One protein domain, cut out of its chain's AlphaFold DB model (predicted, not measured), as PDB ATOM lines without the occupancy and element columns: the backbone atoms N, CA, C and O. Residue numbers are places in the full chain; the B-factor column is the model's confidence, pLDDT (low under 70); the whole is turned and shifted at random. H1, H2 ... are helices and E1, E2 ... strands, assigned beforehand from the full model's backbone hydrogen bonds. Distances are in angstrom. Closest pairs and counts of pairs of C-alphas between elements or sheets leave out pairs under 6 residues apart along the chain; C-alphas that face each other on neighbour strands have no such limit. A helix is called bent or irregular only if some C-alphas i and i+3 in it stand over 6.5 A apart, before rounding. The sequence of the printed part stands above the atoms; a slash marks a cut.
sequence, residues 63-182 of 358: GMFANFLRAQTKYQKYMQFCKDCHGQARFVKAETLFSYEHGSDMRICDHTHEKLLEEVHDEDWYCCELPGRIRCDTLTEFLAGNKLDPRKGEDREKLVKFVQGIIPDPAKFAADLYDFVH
ATOM      1  N   GLY A  63     -36.795  -6.944  20.256       91.38
ATOM      2  CA  GLY A  63     -37.180  -6.067  19.145       91.38
ATOM      3  C   GLY A  63     -35.967  -5.599  18.334       91.38
ATOM      4  O   GLY A  63     -35.973  -5.636  17.100       91.38
ATOM      5  N   MET A  64     -34.885  -5.227  19.018       91.94
ATOM      6  CA  MET A  64     -33.600  -4.891  18.411       91.94
ATOM      7  C   MET A  64     -32.974  -6.101  17.712       91.94
ATOM      8  O   MET A  64     -32.435  -5.974  16.614       91.94
ATOM      9  N   PHE A  65     -33.099  -7.288  18.303       92.38
ATOM     10  CA  PHE A  65     -32.653  -8.530  17.682       92.38
ATOM     11  C   PHE A  65     -33.454  -8.863  16.415       92.38
ATOM     12  O   PHE A  65     -32.875  -9.225  15.391       92.38
ATOM     13  N   ALA A  66     -34.774  -8.660  16.426       93.25
ATOM     14  CA  ALA A  66     -35.591  -8.779  15.222       93.25
ATOM     15  C   ALA A  66     -35.134  -7.779  14.142       93.25
ATOM     16  O   ALA A  66     -34.974  -8.164  12.986       93.25
ATOM     17  N   ASN A  67     -34.818  -6.526  14.503       93.75
ATOM     18  CA  ASN A  67     -34.241  -5.547  13.568       93.75
ATOM     19  C   ASN A  67     -32.889  -5.998  12.991       93.75
ATOM     20  O   ASN A  67     -32.621  -5.771  11.811       93.75
ATOM     21  N   PHE A  68     -32.052  -6.656  13.791       94.00
ATOM     22  CA  PHE A  68     -30.810  -7.257  13.313       94.00
ATOM     23  C   PHE A  68     -31.076  -8.361  12.283       94.00
ATOM     24  O   PHE A  68     -30.463  -8.357  11.215       94.00
ATOM     25  N   LEU A  69     -32.026  -9.263  12.550       94.38
ATOM     26  CA  LEU A  69     -32.409 -10.324  11.612       94.38
ATOM     27  C   LEU A  69     -33.039  -9.784  10.317       94.38
ATOM     28  O   LEU A  69     -32.865 -10.409   9.269       94.38
ATOM     29  N   ARG A  70     -33.714  -8.623  10.358       92.12
ATOM     30  CA  ARG A  70     -34.178  -7.902   9.153       92.12
ATOM     31  C   ARG A  70     -33.003  -7.470   8.277       92.12
ATOM     32  O   ARG A  70     -33.032  -7.674   7.069       92.12
ATOM     33  N   ALA A  71     -31.953  -6.915   8.887       91.38
ATOM     34  CA  ALA A  71     -30.763  -6.469   8.160       91.38
ATOM     35  C   ALA A  71     -29.856  -7.628   7.706       91.38
ATOM     36  O   ALA A  71     -29.235  -7.549   6.648       91.38
ATOM     37  N   GLN A  72     -29.751  -8.695   8.500       93.06
ATOM     38  CA  GLN A  72     -28.863  -9.836   8.265       93.06
ATOM     39  C   GLN A  72     -29.672 -11.113   8.024       93.06
ATOM     40  O   GLN A  72     -29.620 -12.070   8.802       93.06
ATOM     41  N   THR A  73     -30.385 -11.151   6.897       92.75
ATOM     42  CA  THR A  73     -31.280 -12.260   6.506       92.75
ATOM     43  C   THR A  73     -30.604 -13.636   6.535       92.75
ATOM     44  O   THR A  73     -31.239 -14.643   6.844       92.75
ATOM     45  N   LYS A  74     -29.279 -13.687   6.329       94.38
ATOM     46  CA  LYS A  74     -28.446 -14.900   6.422       94.38
ATOM     47  C   LYS A  74     -28.571 -15.662   7.751       94.38
ATOM     48  O   LYS A  74     -28.289 -16.861   7.771       94.38
ATOM     49  N   TYR A  75     -28.966 -14.990   8.839       95.12
ATOM     50  CA  TYR A  75     -29.127 -15.597  10.162       95.12
ATOM     51  C   TYR A  75     -30.541 -16.113  10.452       95.12
ATOM     52  O   TYR A  75     -30.703 -16.905  11.376       95.12
ATOM     53  N   GLN A  76     -31.546 -15.742   9.652       95.12
ATOM     54  CA  GLN A  76     -32.940 -16.146   9.882       95.12
ATOM     55  C   GLN A  76     -33.108 -17.676   9.876       95.12
ATOM     56  O   GLN A  76     -33.779 -18.225  10.741       95.12
ATOM     57  N   LYS A  77     -32.383 -18.387   9.003       95.12
ATOM     58  CA  LYS A  77     -32.410 -19.862   8.915       95.12
ATOM     59  C   LYS A  77     -32.003 -20.613  10.193       95.12
ATOM     60  O   LYS A  77     -32.218 -21.818  10.267       95.12
ATOM     61  N   TYR A  78     -31.393 -19.934  11.166       95.44
ATOM     62  CA  TYR A  78     -31.010 -20.509  12.460       95.44
ATOM     63  C   TYR A  78     -32.011 -20.194  13.570       95.44
ATOM     64  O   TYR A  78     -31.745 -20.512  14.721       95.44
ATOM     65  N   MET A  79     -33.130 -19.547  13.251       95.69
ATOM     66  CA  MET A  79     -34.099 -19.060  14.226       95.69
ATOM     67  C   MET A  79     -35.486 -19.644  13.939       95.69
ATOM     68  O   MET A  79     -35.822 -19.977  12.791       95.69
ATOM     69  N   GLN A  80     -36.289 -19.775  14.992       95.38
ATOM     70  CA  GLN A  80     -37.690 -20.182  14.926       95.38
ATOM     71  C   GLN A  80     -38.524 -19.466  15.994       95.38
ATOM     72  O   GLN A  80     -38.037 -19.186  17.091       95.38
ATOM     73  N   PHE A  81     -39.784 -19.186  15.669       93.31
ATOM     74  CA  PHE A  81     -40.762 -18.594  16.581       93.31
ATOM     75  C   PHE A  81     -41.745 -19.660  17.058       93.31
ATOM     76  O   PHE A  81     -42.040 -20.601  16.320       93.31
ATOM     77  N   CYS A  82     -42.232 -19.506  18.286       89.75
ATOM     78  CA  CYS A  82     -43.163 -20.426  18.926       89.75
ATOM     79  C   CYS A  82     -44.462 -19.692  19.277       89.75
ATOM     80  O   CYS A  82     -44.412 -18.569  19.775       89.75
ATOM     81  N   LYS A  83     -45.604 -20.345  19.056       85.62
ATOM     82  CA  LYS A  83     -46.929 -19.912  19.521       85.62
ATOM     83  C   LYS A  83     -47.626 -21.078  20.218       85.62
ATOM     84  O   LYS A  83     -47.482 -22.225  19.795       85.62
ATOM     85  N   ASP A  84     -48.378 -20.792  21.278       81.75
ATOM     86  CA  ASP A  84     -49.281 -21.775  21.879       81.75
ATOM     87  C   ASP A  84     -50.603 -21.812  21.101       81.75
ATOM     88  O   ASP A  84     -51.266 -20.785  20.933       81.75
ATOM     89  N   CYS A  85     -50.985 -22.998  20.627       72.06
ATOM     90  CA  CYS A  85     -52.280 -23.252  20.013       72.06
ATOM     91  C   CYS A  85     -52.993 -24.369  20.785       72.06
ATOM     92  O   CYS A  85     -52.710 -25.551  20.586       72.06
ATOM     93  N   HIS A  86     -53.945 -23.999  21.648       71.88
ATOM     94  CA  HIS A  86     -54.748 -24.932  22.453       71.88
ATOM     95  C   HIS A  86     -53.914 -25.882  23.340       71.88
ATOM     96  O   HIS A  86     -54.251 -27.058  23.487       71.88
ATOM     97  N   GLY A  87     -52.826 -25.382  23.937       73.50
ATOM     98  CA  GLY A  87     -51.938 -26.157  24.807       73.50
ATOM     99  C   GLY A  87     -50.913 -27.012  24.057       73.50
ATOM    100  O   GLY A  87     -50.230 -27.830  24.674       73.50
ATOM    101  N   GLN A  88     -50.804 -26.846  22.734       80.31
ATOM    102  CA  GLN A  88     -49.746 -27.437  21.918       80.31
ATOM    103  C   GLN A  88     -48.867 -26.333  21.328       80.31
ATOM    104  O   GLN A  88     -49.354 -25.435  20.639       80.31
ATOM    105  N   ALA A  89     -47.560 -26.419  21.579       86.94
ATOM    106  CA  ALA A  89     -46.583 -25.514  20.993       86.94
ATOM    107  C   ALA A  89     -46.452 -25.779  19.486       86.94
ATOM    108  O   ALA A  89     -46.183 -26.908  19.066       86.94
ATOM    109  N   ARG A  90     -46.623 -24.730  18.680       91.56
ATOM    110  CA  ARG A  90     -46.367 -24.744  17.239       91.56
ATOM    111  C   ARG A  90     -45.184 -23.851  16.904       91.56
ATOM    112  O   ARG A  90     -45.005 -22.796  17.512       91.56
ATOM    113  N   PHE A  91     -44.405 -24.264  15.910       93.88
ATOM    114  CA  PHE A  91     -43.159 -23.611  15.520       93.88
ATOM    115  C   PHE A  91     -43.199 -23.146  14.068       93.88
ATOM    116  O   PHE A  91     -43.688 -23.866  13.203       93.88
ATOM    117  N   VAL A  92     -42.636 -21.972  13.788       95.06
ATOM    118  CA  VAL A  92     -42.472 -21.443  12.427       95.06
ATOM    119  C   VAL A  92     -41.034 -20.982  12.213       95.06
ATOM    120  O   VAL A  92     -40.388 -20.430  13.109       95.06
ATOM    121  N   LYS A  93     -40.505 -21.219  11.011       96.38
ATOM    122  CA  LYS A  93     -39.168 -20.756  10.613       96.38
ATOM    123  C   LYS A  93     -39.131 -19.230  10.587       96.38
ATOM    124  O   LYS A  93     -40.061 -18.601  10.083       96.38
ATOM    125  N   ALA A  94     -38.045 -18.622  11.063       95.19
ATOM    126  CA  ALA A  94     -37.950 -17.166  11.058       95.19
ATOM    127  C   ALA A  94     -37.990 -16.583   9.637       95.19
ATOM    128  O   ALA A  94     -38.687 -15.600   9.429       95.19
ATOM    129  N   GLU A  95     -37.321 -17.190   8.651       95.19
ATOM    130  CA  GLU A  95     -37.353 -16.709   7.260       95.19
ATOM    131  C   GLU A  95     -38.762 -16.713   6.650       95.19
ATOM    132  O   GLU A  95     -39.106 -15.822   5.874       95.19
ATOM    133  N   THR A  96     -39.600 -17.673   7.050       94.12
ATOM    134  CA  THR A  96     -41.009 -17.722   6.658       94.12
ATOM    135  C   THR A  96     -41.760 -16.562   7.301       94.12
ATOM    136  O   THR A  96     -42.377 -15.772   6.595       94.12
ATOM    137  N   LEU A  97     -41.629 -16.375   8.618       93.88
ATOM    138  CA  LEU A  97     -42.314 -15.292   9.327       93.88
ATOM    139  C   LEU A  97     -41.884 -13.893   8.841       93.88
ATOM    140  O   LEU A  97     -42.727 -13.016   8.668       93.88
ATOM    141  N   PHE A  98     -40.593 -13.682   8.560       93.12
ATOM    142  CA  PHE A  98     -40.090 -12.434   7.967       93.12
ATOM    143  C   PHE A  98     -40.614 -12.202   6.540       93.12
ATOM    144  O   PHE A  98     -40.726 -11.052   6.118       93.12
ATOM    145  N   SER A  99     -40.965 -13.261   5.806       92.25
ATOM    146  CA  SER A  99     -41.602 -13.133   4.489       92.25
ATOM    147  C   SER A  99     -43.050 -12.636   4.609       92.25
ATOM    148  O   SER A  99     -43.440 -11.755   3.847       92.25
ATOM    149  N   TYR A 100     -43.812 -13.112   5.604       91.62
ATOM    150  CA  TYR A 100     -45.150 -12.582   5.922       91.62
ATOM    151  C   TYR A 100     -45.099 -11.122   6.401       91.62
ATOM    152  O   TYR A 100     -45.922 -10.304   5.995       91.62
ATOM    153  N   GLU A 101     -44.098 -10.759   7.210       91.12
ATOM    154  CA  GLU A 101     -43.878  -9.364   7.618       91.12
ATOM    155  C   GLU A 101     -43.683  -8.436   6.409       91.12
ATOM    156  O   GLU A 101     -44.181  -7.318   6.403       91.12
ATOM    157  N   HIS A 102     -42.978  -8.883   5.366       87.38
ATOM    158  CA  HIS A 102     -42.760  -8.057   4.177       87.38
ATOM    159  C   HIS A 102     -44.055  -7.768   3.396       87.38
ATOM    160  O   HIS A 102     -44.138  -6.757   2.701       87.38
ATOM    161  N   GLY A 103     -45.045  -8.659   3.502       85.69
ATOM    162  CA  GLY A 103     -46.339  -8.552   2.828       85.69
ATOM    163  C   GLY A 103     -47.449  -7.894   3.654       85.69
ATOM    164  O   GLY A 103     -48.558  -7.771   3.142       85.69
ATOM    165  N   SER A 104     -47.180  -7.482   4.896       87.69
ATOM    166  CA  SER A 104     -48.182  -6.931   5.819       87.69
ATOM    167  C   SER A 104     -47.707  -5.628   6.474       87.69
ATOM    168  O   SER A 104     -46.523  -5.302   6.493       87.69
ATOM    169  N   ASP A 105     -48.638  -4.877   7.069       87.25
ATOM    170  CA  ASP A 105     -48.316  -3.691   7.882       87.25
ATOM    171  C   ASP A 105     -47.874  -4.054   9.317       87.25
ATOM    172  O   ASP A 105     -47.719  -3.188  10.187       87.25
ATOM    173  N   MET A 106     -47.696  -5.345   9.603       89.38
ATOM    174  CA  MET A 106     -47.407  -5.869  10.935       89.38
ATOM    175  C   MET A 106     -45.928  -6.181  11.101       89.38
ATOM    176  O   MET A 106     -45.204  -6.355  10.129       89.38
ATOM    177  N   ARG A 107     -45.449  -6.229  12.349       87.44
ATOM    178  CA  ARG A 107     -44.024  -6.400  12.644       87.44
ATOM    179  C   ARG A 107     -43.764  -7.452  13.705       87.44
ATOM    180  O   ARG A 107     -44.402  -7.499  14.755       87.44
ATOM    181  N   ILE A 108     -42.732  -8.248  13.455       90.06
ATOM    182  CA  ILE A 108     -42.155  -9.197  14.399       90.06
ATOM    183  C   ILE A 108     -41.598  -8.451  15.614       90.06
ATOM    184  O   ILE A 108     -40.834  -7.490  15.464       90.06
ATOM    185  N   CYS A 109     -41.950  -8.940  16.808       86.06
ATOM    186  CA  CYS A 109     -41.535  -8.398  18.104       86.06
ATOM    187  C   CYS A 109     -41.944  -6.931  18.339       86.06
ATOM    188  O   CYS A 109     -41.248  -6.195  19.038       86.06
ATOM    189  N   ASP A 110     -43.075  -6.521  17.764       86.69
ATOM    190  CA  ASP A 110     -43.777  -5.268  18.054       86.69
ATOM    191  C   ASP A 110     -45.206  -5.574  18.565       86.69
ATOM    192  O   ASP A 110     -45.622  -6.730  18.634       86.69
ATOM    193  N   HIS A 111     -45.992  -4.555  18.902       86.31
ATOM    194  CA  HIS A 111     -47.381  -4.670  19.364       86.31
ATOM    195  C   HIS A 111     -48.334  -5.376  18.375       86.31
ATOM    196  O   HIS A 111     -49.416  -5.804  18.770       86.31
ATOM    197  N   THR A 112     -47.955  -5.506  17.099       89.88
ATOM    198  CA  THR A 112     -48.710  -6.235  16.063       89.88
ATOM    199  C   THR A 112     -48.233  -7.673  15.851       89.88
ATOM    200  O   THR A 112     -48.789  -8.370  15.007       89.88
ATOM    201  N   HIS A 113     -47.247  -8.146  16.622       90.75
ATOM    202  CA  HIS A 113     -46.643  -9.469  16.449       90.75
ATOM    203  C   HIS A 113     -47.663 -10.612  16.507       90.75
ATOM    204  O   HIS A 113     -47.647 -11.475  15.638       90.75
ATOM    205  N   GLU A 114     -48.576 -10.595  17.480       89.44
ATOM    206  CA  GLU A 114     -49.590 -11.650  17.633       89.44
ATOM    207  C   GLU A 114     -50.499 -11.771  16.407       89.44
ATOM    208  O   GLU A 114     -50.775 -12.875  15.944       89.44
ATOM    209  N   LYS A 115     -50.890 -10.632  15.824       89.69
ATOM    210  CA  LYS A 115     -51.702 -10.597  14.603       89.69
ATOM    211  C   LYS A 115     -50.931 -11.136  13.397       89.69
ATOM    212  O   LYS A 115     -51.498 -11.845  12.579       89.69
ATOM    213  N   LEU A 116     -49.624 -10.870  13.320       91.06
ATOM    214  CA  LEU A 116     -48.772 -11.453  12.282       91.06
ATOM    215  C   LEU A 116     -48.709 -12.979  12.399       91.06
ATOM    216  O   LEU A 116     -48.747 -13.667  11.385       91.06
ATOM    217  N   LEU A 117     -48.651 -13.523  13.619       90.56
ATOM    218  CA  LEU A 117     -48.690 -14.974  13.826       90.56
ATOM    219  C   LEU A 117     -50.038 -15.593  13.416       90.56
ATOM    220  O   LEU A 117     -50.084 -16.782  13.118       90.56
ATOM    221  N   GLU A 118     -51.130 -14.827  13.423       89.31
ATOM    222  CA  GLU A 118     -52.450 -15.279  12.955       89.31
ATOM    223  C   GLU A 118     -52.568 -15.313  11.422       89.31
ATOM    224  O   GLU A 118     -53.368 -16.089  10.907       89.31
ATOM    225  N   GLU A 119     -51.767 -14.530  10.691       90.31
ATOM    226  CA  GLU A 119     -51.737 -14.553   9.218       90.31
ATOM    227  C   GLU A 119     -50.935 -15.723   8.635       90.31
ATOM    228  O   GLU A 119     -51.090 -16.051   7.458       90.31
ATOM    229  N   VAL A 120     -50.084 -16.366   9.440       91.00
ATOM    230  CA  VAL A 120     -49.280 -17.511   8.994       91.00
ATOM    231  C   VAL A 120     -50.195 -18.696   8.691       91.00
ATOM    232  O   VAL A 120     -50.897 -19.187   9.578       91.00
ATOM    233  N   HIS A 121     -50.140 -19.200   7.455       89.88
ATOM    234  CA  HIS A 121     -50.912 -20.367   7.035       89.88
ATOM    235  C   HIS A 121     -50.595 -21.611   7.881       89.88
ATOM    236  O   HIS A 121     -49.442 -21.867   8.225       89.88
ATOM    237  N   ASP A 122     -51.613 -22.434   8.163       86.56
ATOM    238  CA  ASP A 122     -51.483 -23.665   8.965       86.56
ATOM    239  C   ASP A 122     -50.400 -24.628   8.440       86.56
ATOM    240  O   ASP A 122     -49.769 -25.325   9.233       86.56
ATOM    241  N   GLU A 123     -50.147 -24.648   7.127       90.19
ATOM    242  CA  GLU A 123     -49.130 -25.500   6.487       90.19
ATOM    243  C   GLU A 123     -47.683 -25.092   6.815       90.19
ATOM    244  O   GLU A 123     -46.776 -25.924   6.755       90.19
ATOM    245  N   ASP A 124     -47.460 -23.828   7.185       92.38
ATOM    246  CA  ASP A 124     -46.141 -23.309   7.554       92.38
ATOM    247  C   ASP A 124     -45.783 -23.586   9.026       92.38
ATOM    248  O   ASP A 124     -44.639 -23.366   9.449       92.38
ATOM    249  N   TRP A 125     -46.745 -24.087   9.809       92.25
ATOM    250  CA  TRP A 125     -46.561 -24.448  11.209       92.25
ATOM    251  C   TRP A 125     -46.101 -25.897  11.382       92.25
ATOM    252  O   TRP A 125     -46.643 -26.840  10.812       92.25
ATOM    253  N   TYR A 126     -45.132 -26.088  12.274       91.81
ATOM    254  CA  TYR A 126     -44.605 -27.391  12.668       91.81
ATOM    255  C   TYR A 126     -45.053 -27.751  14.086       91.81
ATOM    256  O   TYR A 126     -45.028 -26.914  14.989       91.81
ATOM    257  N   CYS A 127     -45.422 -29.016  14.306       88.75
ATOM    258  CA  CYS A 127     -45.861 -29.525  15.615       88.75
ATOM    259  C   CYS A 127     -44.704 -29.849  16.577       88.75
ATOM    260  O   CYS A 127     -44.938 -30.240  17.718       88.75
ATOM    261  N   CYS A 128     -43.458 -29.761  16.114       89.25
ATOM    262  CA  CYS A 128     -42.268 -30.028  16.907       89.25
ATOM    263  C   CYS A 128     -41.166 -29.018  16.592       89.25
ATOM    264  O   CYS A 128     -41.155 -28.392  15.530       89.25
ATOM    265  N   GLU A 129     -40.241 -28.872  17.539       91.25
ATOM    266  CA  GLU A 129     -39.098 -27.984  17.396       91.25
ATOM    267  C   GLU A 129     -38.225 -28.418  16.212       91.25
ATOM    268  O   GLU A 129     -37.852 -29.588  16.076       91.25
ATOM    269  N   LEU A 130     -37.895 -27.463  15.344       91.75
ATOM    270  CA  LEU A 130     -37.076 -27.731  14.171       91.75
ATOM    271  C   LEU A 130     -35.600 -27.882  14.584       91.75
ATOM    272  O   LEU A 130     -35.065 -26.994  15.255       91.75
ATOM    273  N   PRO A 131     -34.905 -28.955  14.161       91.00
ATOM    274  CA  PRO A 131     -33.512 -29.177  14.535       91.00
ATOM    275  C   PRO A 131     -32.588 -28.116  13.923       91.00
ATOM    276  O   PRO A 131     -32.791 -27.663  12.794       91.00
ATOM    277  N   GLY A 132     -31.537 -27.747  14.662       91.12
ATOM    278  CA  GLY A 132     -30.546 -26.763  14.211       91.12
ATOM    279  C   GLY A 132     -31.063 -25.322  14.189       91.12
ATOM    280  O   GLY A 132     -30.563 -24.511  13.409       91.12
ATOM    281  N   ARG A 133     -32.068 -25.000  15.015       94.06
ATOM    282  CA  ARG A 133     -32.629 -23.651  15.150       94.06
ATOM    283  C   ARG A 133     -32.820 -23.265  16.608       94.06
ATOM    284  O   ARG A 133     -33.238 -24.073  17.425       94.06
ATOM    285  N   ILE A 134     -32.559 -22.001  16.908       93.56
ATOM    286  CA  ILE A 134     -32.759 -21.387  18.216       93.56
ATOM    287  C   ILE A 134     -34.191 -20.870  18.308       93.56
ATOM    288  O   ILE A 134     -34.687 -20.188  17.407       93.56
ATOM    289  N   ARG A 135     -34.835 -21.171  19.429       92.69
ATOM    290  CA  ARG A 135     -36.144 -20.652  19.810       92.69
ATOM    291  C   ARG A 135     -36.064 -19.193  20.268       92.69
ATOM    292  O   ARG A 135     -35.321 -18.861  21.192       92.69
ATOM    293  N   CYS A 136     -36.829 -18.317  19.617       90.00
ATOM    294  CA  CYS A 136     -36.847 -16.879  19.905       90.00
ATOM    295  C   CYS A 136     -37.368 -16.540  21.314       90.00
ATOM    296  O   CYS A 136     -36.960 -15.536  21.895       90.00
ATOM    297  N   ASP A 137     -38.229 -17.372  21.893       87.81
ATOM    298  CA  ASP A 137     -38.693 -17.259  23.278       87.81
ATOM    299  C   ASP A 137     -37.566 -17.569  24.278       87.81
ATOM    300  O   ASP A 137     -37.285 -16.751  25.153       87.81
ATOM    301  N   THR A 138     -36.804 -18.649  24.070       88.50
ATOM    302  CA  THR A 138     -35.595 -18.944  24.866       88.50
ATOM    303  C   THR A 138     -34.540 -17.846  24.725       88.50
ATOM    304  O   THR A 138     -33.885 -17.467  25.696       88.50
ATOM    305  N   LEU A 139     -34.382 -17.290  23.520       88.31
ATOM    306  CA  LEU A 139     -33.512 -16.137  23.302       88.31
ATOM    307  C   LEU A 139     -34.008 -14.904  24.073       88.31
ATOM    308  O   LEU A 139     -33.199 -14.190  24.660       88.31
ATOM    309  N   THR A 140     -35.318 -14.667  24.112       87.56
ATOM    310  CA  THR A 140     -35.913 -13.554  24.868       87.56
ATOM    311  C   THR A 140     -35.607 -13.681  26.360       87.56
ATOM    312  O   THR A 140     -35.147 -12.717  26.976       87.56
ATOM    313  N   GLU A 141     -35.783 -14.873  26.931       88.00
ATOM    314  CA  GLU A 141     -35.431 -15.168  28.325       88.00
ATOM    315  C   GLU A 141     -33.934 -14.959  28.592       88.00
ATOM    316  O   GLU A 141     -33.552 -14.327  29.581       88.00
ATOM    317  N   PHE A 142     -33.077 -15.424  27.679       87.88
ATOM    318  CA  PHE A 142     -31.628 -15.255  27.769       87.88
ATOM    319  C   PHE A 142     -31.205 -13.778  27.758       87.88
ATOM    320  O   PHE A 142     -30.376 -13.371  28.582       87.88
ATOM    321  N   LEU A 143     -31.793 -12.965  26.872       86.19
ATOM    322  CA  LEU A 143     -31.540 -11.524  26.787       86.19
ATOM    323  C   LEU A 143     -32.025 -10.792  28.049       86.19
ATOM    324  O   LEU A 143     -31.279  -9.991  28.622       86.19
ATOM    325  N   ALA A 144     -33.239 -11.097  28.518       82.62
ATOM    326  CA  ALA A 144     -33.840 -10.461  29.689       82.62
ATOM    327  C   ALA A 144     -33.095 -10.798  30.993       82.62
ATOM    328  O   ALA A 144     -32.845  -9.908  31.810       82.62
ATOM    329  N   GLY A 145     -32.701 -12.062  31.174       77.44
ATOM    330  CA  GLY A 145     -32.024 -12.538  32.383       77.44
ATOM    331  C   GLY A 145     -30.590 -12.027  32.542       77.44
ATOM    332  O   GLY A 145     -30.125 -11.849  33.666       77.44
ATOM    333  N   ASN A 146     -29.892 -11.749  31.436       74.06
ATOM    334  CA  ASN A 146     -28.474 -11.372  31.462       74.06
ATOM    335  C   ASN A 146     -28.207  -9.879  31.222       74.06
ATOM    336  O   ASN A 146     -27.082  -9.445  31.466       74.06
ATOM    337  N   LYS A 147     -29.199  -9.097  30.753       78.12
ATOM    338  CA  LYS A 147     -29.031  -7.684  30.342       78.12
ATOM    339  C   LYS A 147     -27.770  -7.483  29.494       78.12
ATOM    340  O   LYS A 147     -26.923  -6.646  29.813       78.12
ATOM    341  N   LEU A 148     -27.630  -8.307  28.459       80.81
ATOM    342  CA  LEU A 148     -26.407  -8.365  27.670       80.81
ATOM    343  C   LEU A 148     -26.113  -7.028  27.003       80.81
ATOM    344  O   LEU A 148     -26.971  -6.438  26.345       80.81
ATOM    345  N   ASP A 149     -24.865  -6.594  27.133       81.94
ATOM    346  CA  ASP A 149     -24.336  -5.463  26.394       81.94
ATOM    347  C   ASP A 149     -23.280  -5.963  25.402       81.94
ATOM    348  O   ASP A 149     -22.158  -6.272  25.813       81.94
ATOM    349  N   PRO A 150     -23.585  -6.015  24.090       78.50
ATOM    350  CA  PRO A 150     -22.631  -6.457  23.074       78.50
ATOM    351  C   PRO A 150     -21.311  -5.675  23.067       78.50
ATOM    352  O   PRO A 150     -20.329  -6.152  22.508       78.50
ATOM    353  N   ARG A 151     -21.246  -4.493  23.696       81.25
ATOM    354  CA  ARG A 151     -20.011  -3.705  23.824       81.25
ATOM    355  C   ARG A 151     -19.030  -4.285  24.842       81.25
ATOM    356  O   ARG A 151     -17.836  -4.000  24.774       81.25
ATOM    357  N   LYS A 152     -19.494  -5.124  25.770       86.38
ATOM    358  CA  LYS A 152     -18.646  -5.788  26.767       86.38
ATOM    359  C   LYS A 152     -18.112  -7.108  26.212       86.38
ATOM    360  O   LYS A 152     -18.847  -7.894  25.621       86.38
ATOM    361  N   GLY A 153     -16.818  -7.370  26.408       85.12
ATOM    362  CA  GLY A 153     -16.180  -8.622  25.973       85.12
ATOM    363  C   GLY A 153     -16.852  -9.867  26.563       85.12
ATOM    364  O   GLY A 153     -17.233 -10.764  25.821       85.12
ATOM    365  N   GLU A 154     -17.091  -9.866  27.874       87.50
ATOM    366  CA  GLU A 154     -17.698 -10.990  28.601       87.50
ATOM    367  C   GLU A 154     -19.110 -11.344  28.104       87.50
ATOM    368  O   GLU A 154     -19.464 -12.515  27.981       87.50
ATOM    369  N   ASP A 155     -19.926 -10.338  27.782       87.06
ATOM    370  CA  ASP A 155     -21.294 -10.555  27.302       87.06
ATOM    371  C   ASP A 155     -21.311 -11.090  25.863       87.06
ATOM    372  O   ASP A 155     -22.149 -11.932  25.526       87.06
ATOM    373  N   ARG A 156     -20.335 -10.698  25.032       86.81
ATOM    374  CA  ARG A 156     -20.126 -11.319  23.714       86.81
ATOM    375  C   ARG A 156     -19.738 -12.787  23.836       86.81
ATOM    376  O   ARG A 156     -20.253 -13.605  23.080       86.81
ATOM    377  N   GLU A 157     -18.897 -13.151  24.801       89.44
ATOM    378  CA  GLU A 157     -18.547 -14.557  25.040       89.44
ATOM    379  C   GLU A 157     -19.756 -15.395  25.474       89.44
ATOM    380  O   GLU A 157     -19.907 -16.536  25.032       89.44
ATOM    381  N   LYS A 158     -20.651 -14.839  26.302       89.44
ATOM    382  CA  LYS A 158     -21.916 -15.503  26.660       89.44
ATOM    383  C   LYS A 158     -22.790 -15.738  25.429       89.44
ATOM    384  O   LYS A 158     -23.324 -16.833  25.275       89.44
ATOM    385  N   LEU A 159     -22.900 -14.747  24.540       89.19
ATOM    386  CA  LEU A 159     -23.655 -14.877  23.291       89.19
ATOM    387  C   LEU A 159     -23.055 -15.950  22.372       89.19
ATOM    388  O   LEU A 159     -23.789 -16.773  21.831       89.19
ATOM    389  N   VAL A 160     -21.726 -15.976  22.240       92.25
ATOM    390  CA  VAL A 160     -20.993 -16.997  21.477       92.25
ATOM    391  C   VAL A 160     -21.302 -18.396  22.002       92.25
ATOM    392  O   VAL A 160     -21.644 -19.271  21.213       92.25
ATOM    393  N   LYS A 161     -21.234 -18.601  23.324       92.31
ATOM    394  CA  LYS A 161     -21.552 -19.890  23.957       92.31
ATOM    395  C   LYS A 161     -23.010 -20.295  23.749       92.31
ATOM    396  O   LYS A 161     -23.276 -21.468  23.521       92.31
ATOM    397  N   PHE A 162     -23.940 -19.341  23.803       90.31
ATOM    398  CA  PHE A 162     -25.368 -19.602  23.621       90.31
ATOM    399  C   PHE A 162     -25.703 -20.106  22.210       90.31
ATOM    400  O   PHE A 162     -26.492 -21.033  22.060       90.31
ATOM    401  N   VAL A 163     -25.089 -19.529  21.172       91.75
ATOM    402  CA  VAL A 163     -25.358 -19.921  19.773       91.75
ATOM    403  C   VAL A 163     -24.448 -21.042  19.259       91.75
ATOM    404  O   VAL A 163     -24.601 -21.502  18.119       91.75
ATOM    405  N   GLN A 164     -23.485 -21.473  20.076       91.19
ATOM    406  CA  GLN A 164     -22.526 -22.514  19.732       91.19
ATOM    407  C   GLN A 164     -23.242 -23.837  19.430       91.19
ATOM    408  O   GLN A 164     -24.130 -24.267  20.158       91.19
ATOM    409  N   GLY A 165     -22.842 -24.497  18.341       88.50
ATOM    410  CA  GLY A 165     -23.426 -25.771  17.907       88.50
ATOM    411  C   GLY A 165     -24.637 -25.634  16.979       88.50
ATOM    412  O   GLY A 165     -24.976 -26.603  16.305       88.50
ATOM    413  N   ILE A 166     -25.235 -24.441  16.874       91.69
ATOM    414  CA  ILE A 166     -26.318 -24.155  15.920       91.69
ATOM    415  C   ILE A 166     -25.822 -23.248  14.793       91.69
ATOM    416  O   ILE A 166     -25.978 -23.564  13.612       91.69
ATOM    417  N   ILE A 167     -25.189 -22.126  15.144       92.62
ATOM    418  CA  ILE A 167     -24.625 -21.197  14.161       92.62
ATOM    419  C   ILE A 167     -23.183 -21.635  13.840       92.62
ATOM    420  O   ILE A 167     -22.393 -21.790  14.769       92.62
ATOM    421  N   PRO A 168     -22.801 -21.814  12.555       90.06
ATOM    422  CA  PRO A 168     -21.469 -22.304  12.175       90.06
ATOM    423  C   PRO A 168     -20.307 -21.414  12.619       90.06
ATOM    424  O   PRO A 168     -19.236 -21.921  12.933       90.06
ATOM    425  N   ASP A 169     -20.519 -20.096  12.645       93.88
ATOM    426  CA  ASP A 169     -19.534 -19.113  13.108       93.88
ATOM    427  C   ASP A 169     -20.151 -18.216  14.200       93.88
ATOM    428  O   ASP A 169     -20.665 -17.125  13.911       93.88
ATOM    429  N   PRO A 170     -20.155 -18.689  15.461       92.06
ATOM    430  CA  PRO A 170     -20.684 -17.946  16.601       92.06
ATOM    431  C   PRO A 170     -19.972 -16.610  16.843       92.06
ATOM    432  O   PRO A 170     -20.611 -15.629  17.223       92.06
ATOM    433  N   ALA A 171     -18.655 -16.561  16.613       92.31
ATOM    434  CA  ALA A 171     -17.844 -15.370  16.847       92.31
ATOM    435  C   ALA A 171     -18.208 -14.260  15.857       92.31
ATOM    436  O   ALA A 171     -18.442 -13.120  16.262       92.31
ATOM    437  N   LYS A 172     -18.342 -14.606  14.572       94.31
ATOM    438  CA  LYS A 172     -18.804 -13.667  13.551       94.31
ATOM    439  C   LYS A 172     -20.236 -13.211  13.785       94.31
ATOM    440  O   LYS A 172     -20.521 -12.038  13.603       94.31
ATOM    441  N   PHE A 173     -21.133 -14.096  14.222       94.12
ATOM    442  CA  PHE A 173     -22.495 -13.701  14.588       94.12
ATOM    443  C   PHE A 173     -22.515 -12.656  15.713       94.12
ATOM    444  O   PHE A 173     -23.210 -11.648  15.605       94.12
ATOM    445  N   ALA A 174     -21.723 -12.863  16.770       92.25
ATOM    446  CA  ALA A 174     -21.616 -11.904  17.863       92.25
ATOM    447  C   ALA A 174     -20.989 -10.570  17.416       92.25
ATOM    448  O   ALA A 174     -21.427  -9.513  17.869       92.25
ATOM    449  N   ALA A 175     -20.001 -10.611  16.515       92.00
ATOM    450  CA  ALA A 175     -19.402  -9.417  15.919       92.00
ATOM    451  C   ALA A 175     -20.401  -8.646  15.039       92.00
ATOM    452  O   ALA A 175     -20.579  -7.450  15.235       92.00
ATOM    453  N   ASP A 176     -21.121  -9.334  14.150       93.75
ATOM    454  CA  ASP A 176     -22.137  -8.728  13.282       93.75
ATOM    455  C   ASP A 176     -23.274  -8.095  14.104       93.75
ATOM    456  O   ASP A 176     -23.778  -7.028  13.750       93.75
ATOM    457  N   LEU A 177     -23.684  -8.730  15.212       93.00
ATOM    458  CA  LEU A 177     -24.691  -8.170  16.116       93.00
ATOM    459  C   LEU A 177     -24.163  -6.938  16.859       93.00
ATOM    460  O   LEU A 177     -24.882  -5.947  16.971       93.00
ATOM    461  N   TYR A 178     -22.919  -6.989  17.346       91.44
ATOM    462  CA  TYR A 178     -22.254  -5.839  17.961       91.44
ATOM    463  C   TYR A 178     -22.191  -4.655  16.993       91.44
ATOM    464  O   TYR A 178     -22.668  -3.571  17.327       91.44
ATOM    465  N   ASP A 179     -21.697  -4.884  15.776       90.81
ATOM    466  CA  ASP A 179     -21.622  -3.863  14.736       90.81
ATOM    467  C   ASP A 179     -23.017  -3.346  14.374       90.81
ATOM    468  O   ASP A 179     -23.189  -2.168  14.064       90.81
ATOM    469  N   PHE A 180     -24.050  -4.186  14.429       92.25
ATOM    470  CA  PHE A 180     -25.410  -3.731  14.187       92.25
ATOM    471  C   PHE A 180     -25.895  -2.761  15.264       92.25
ATOM    472  O   PHE A 180     -26.377  -1.696  14.896       92.25
ATOM    473  N   VAL A 181     -25.761  -3.087  16.554       91.69
ATOM    474  CA  VAL A 181     -26.328  -2.277  17.655       91.69
ATOM    475  C   VAL A 181     -25.449  -1.109  18.096       91.69
ATOM    476  O   VAL A 181     -25.884  -0.279  18.900       91.69
ATOM    477  N   HIS A 182     -24.213  -1.038  17.608       92.12
ATOM    478  CA  HIS A 182     -23.251  -0.032  18.020       92.12
ATOM    479  C   HIS A 182     -22.446   0.508  16.835       92.12
ATOM    480  O   HIS A 182     -21.965  -0.229  15.977       92.12
TER     481      HIS A 182
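This is residues 63 to 182 of the 358 residues of an uncharacterized protein of Planctomycetes bacterium GWF2_50_10 (UniProt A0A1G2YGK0). The domain is a run of small parts along one longer axis: at one end a two-stranded hairpin, E1 and E2, with H3 and H4 beside it, and at the other end a V of two helices, H6 and H7. Between these ends lie H1, H2 and H5, with H2 touching H3 and H1 touching H7. The printed part has 120 residues, with seven named helices and two named strands in the order H1 H2 E1 E2 H3 H4 H5 H6 H7; the sheet, E1 - E2, is antiparallel, and the class is mostly helix. The whole is compact, with a radius of gyration of the C-alphas of 14.4 A, and spans 41 by 28 by 25 A.

E1, residues 79 to 85, and E2, residues 88 to 93, form a hairpin, antiparallel at 150 degrees, with N 83 and O 90 at 3.0 A and N 90 and O 83 at 2.9 A, within hydrogen-bond range. Residues 134 to 135 pair with residues 79 to 80 of E1, parallel. H5, residues 136 to 146, has its closest C-alphas to E1 at Cys 136 and Phe 81, 5.4 A apart. H3, residues 94 to 102, touches H2, residues 73 to 78, at a steep tilt of 42 degrees, opposite ways, closest at the C-alphas of Glu 95 and Gln 76, 5.2 A. H4, residues 113 to 119, touches H3, about perpendicular at 87 degrees, closest at the C-alphas of Leu 116 and Glu 101, 7.1 A. H1, residues 63 to 71, touches H7, residues 170 to 181, about perpendicular at 75 degrees, through residues 177 to 181 of H7 alone; the closest C-alphas are those of Phe 68 and Phe 180, 6.5 A. H7 touches H6, residues 153 to 163, with its residues 170 to 174 alone, at a steep tilt of 59 degrees, opposite ways; the C-alphas of Pro 170 and Val 160 are closest, 5.0 A. H5 is near H1 and H6. Every O i to N i+4 pair is within hydrogen-bond range in H1, H3, H4, H5, H6 and H7; in H2 0 of 2 are, against 2 of 3 O i to N i+3 pairs.

E1 is 19.5 A long and E2 16.9 A. H7 measures 16.7 A, H6 15.8 A and H5 15.3 A. H2 is irregular, only just: C-alphas 74 and 77 are 6.8 A apart. H1 begins at C-alpha 63, (-37.180, -6.067, 19.145), and H7 ends at C-alpha 181, (-26.328, -2.277, 17.655).

The C-alphas of His 86 and Gly 153, the two farthest apart, are 42.0 A from each other. The printed part has no cut. The link from H4 to H5, residues 120 to 135, is long. The mean pLDDT of the printed part is 89.6, and no printed residue is under 70.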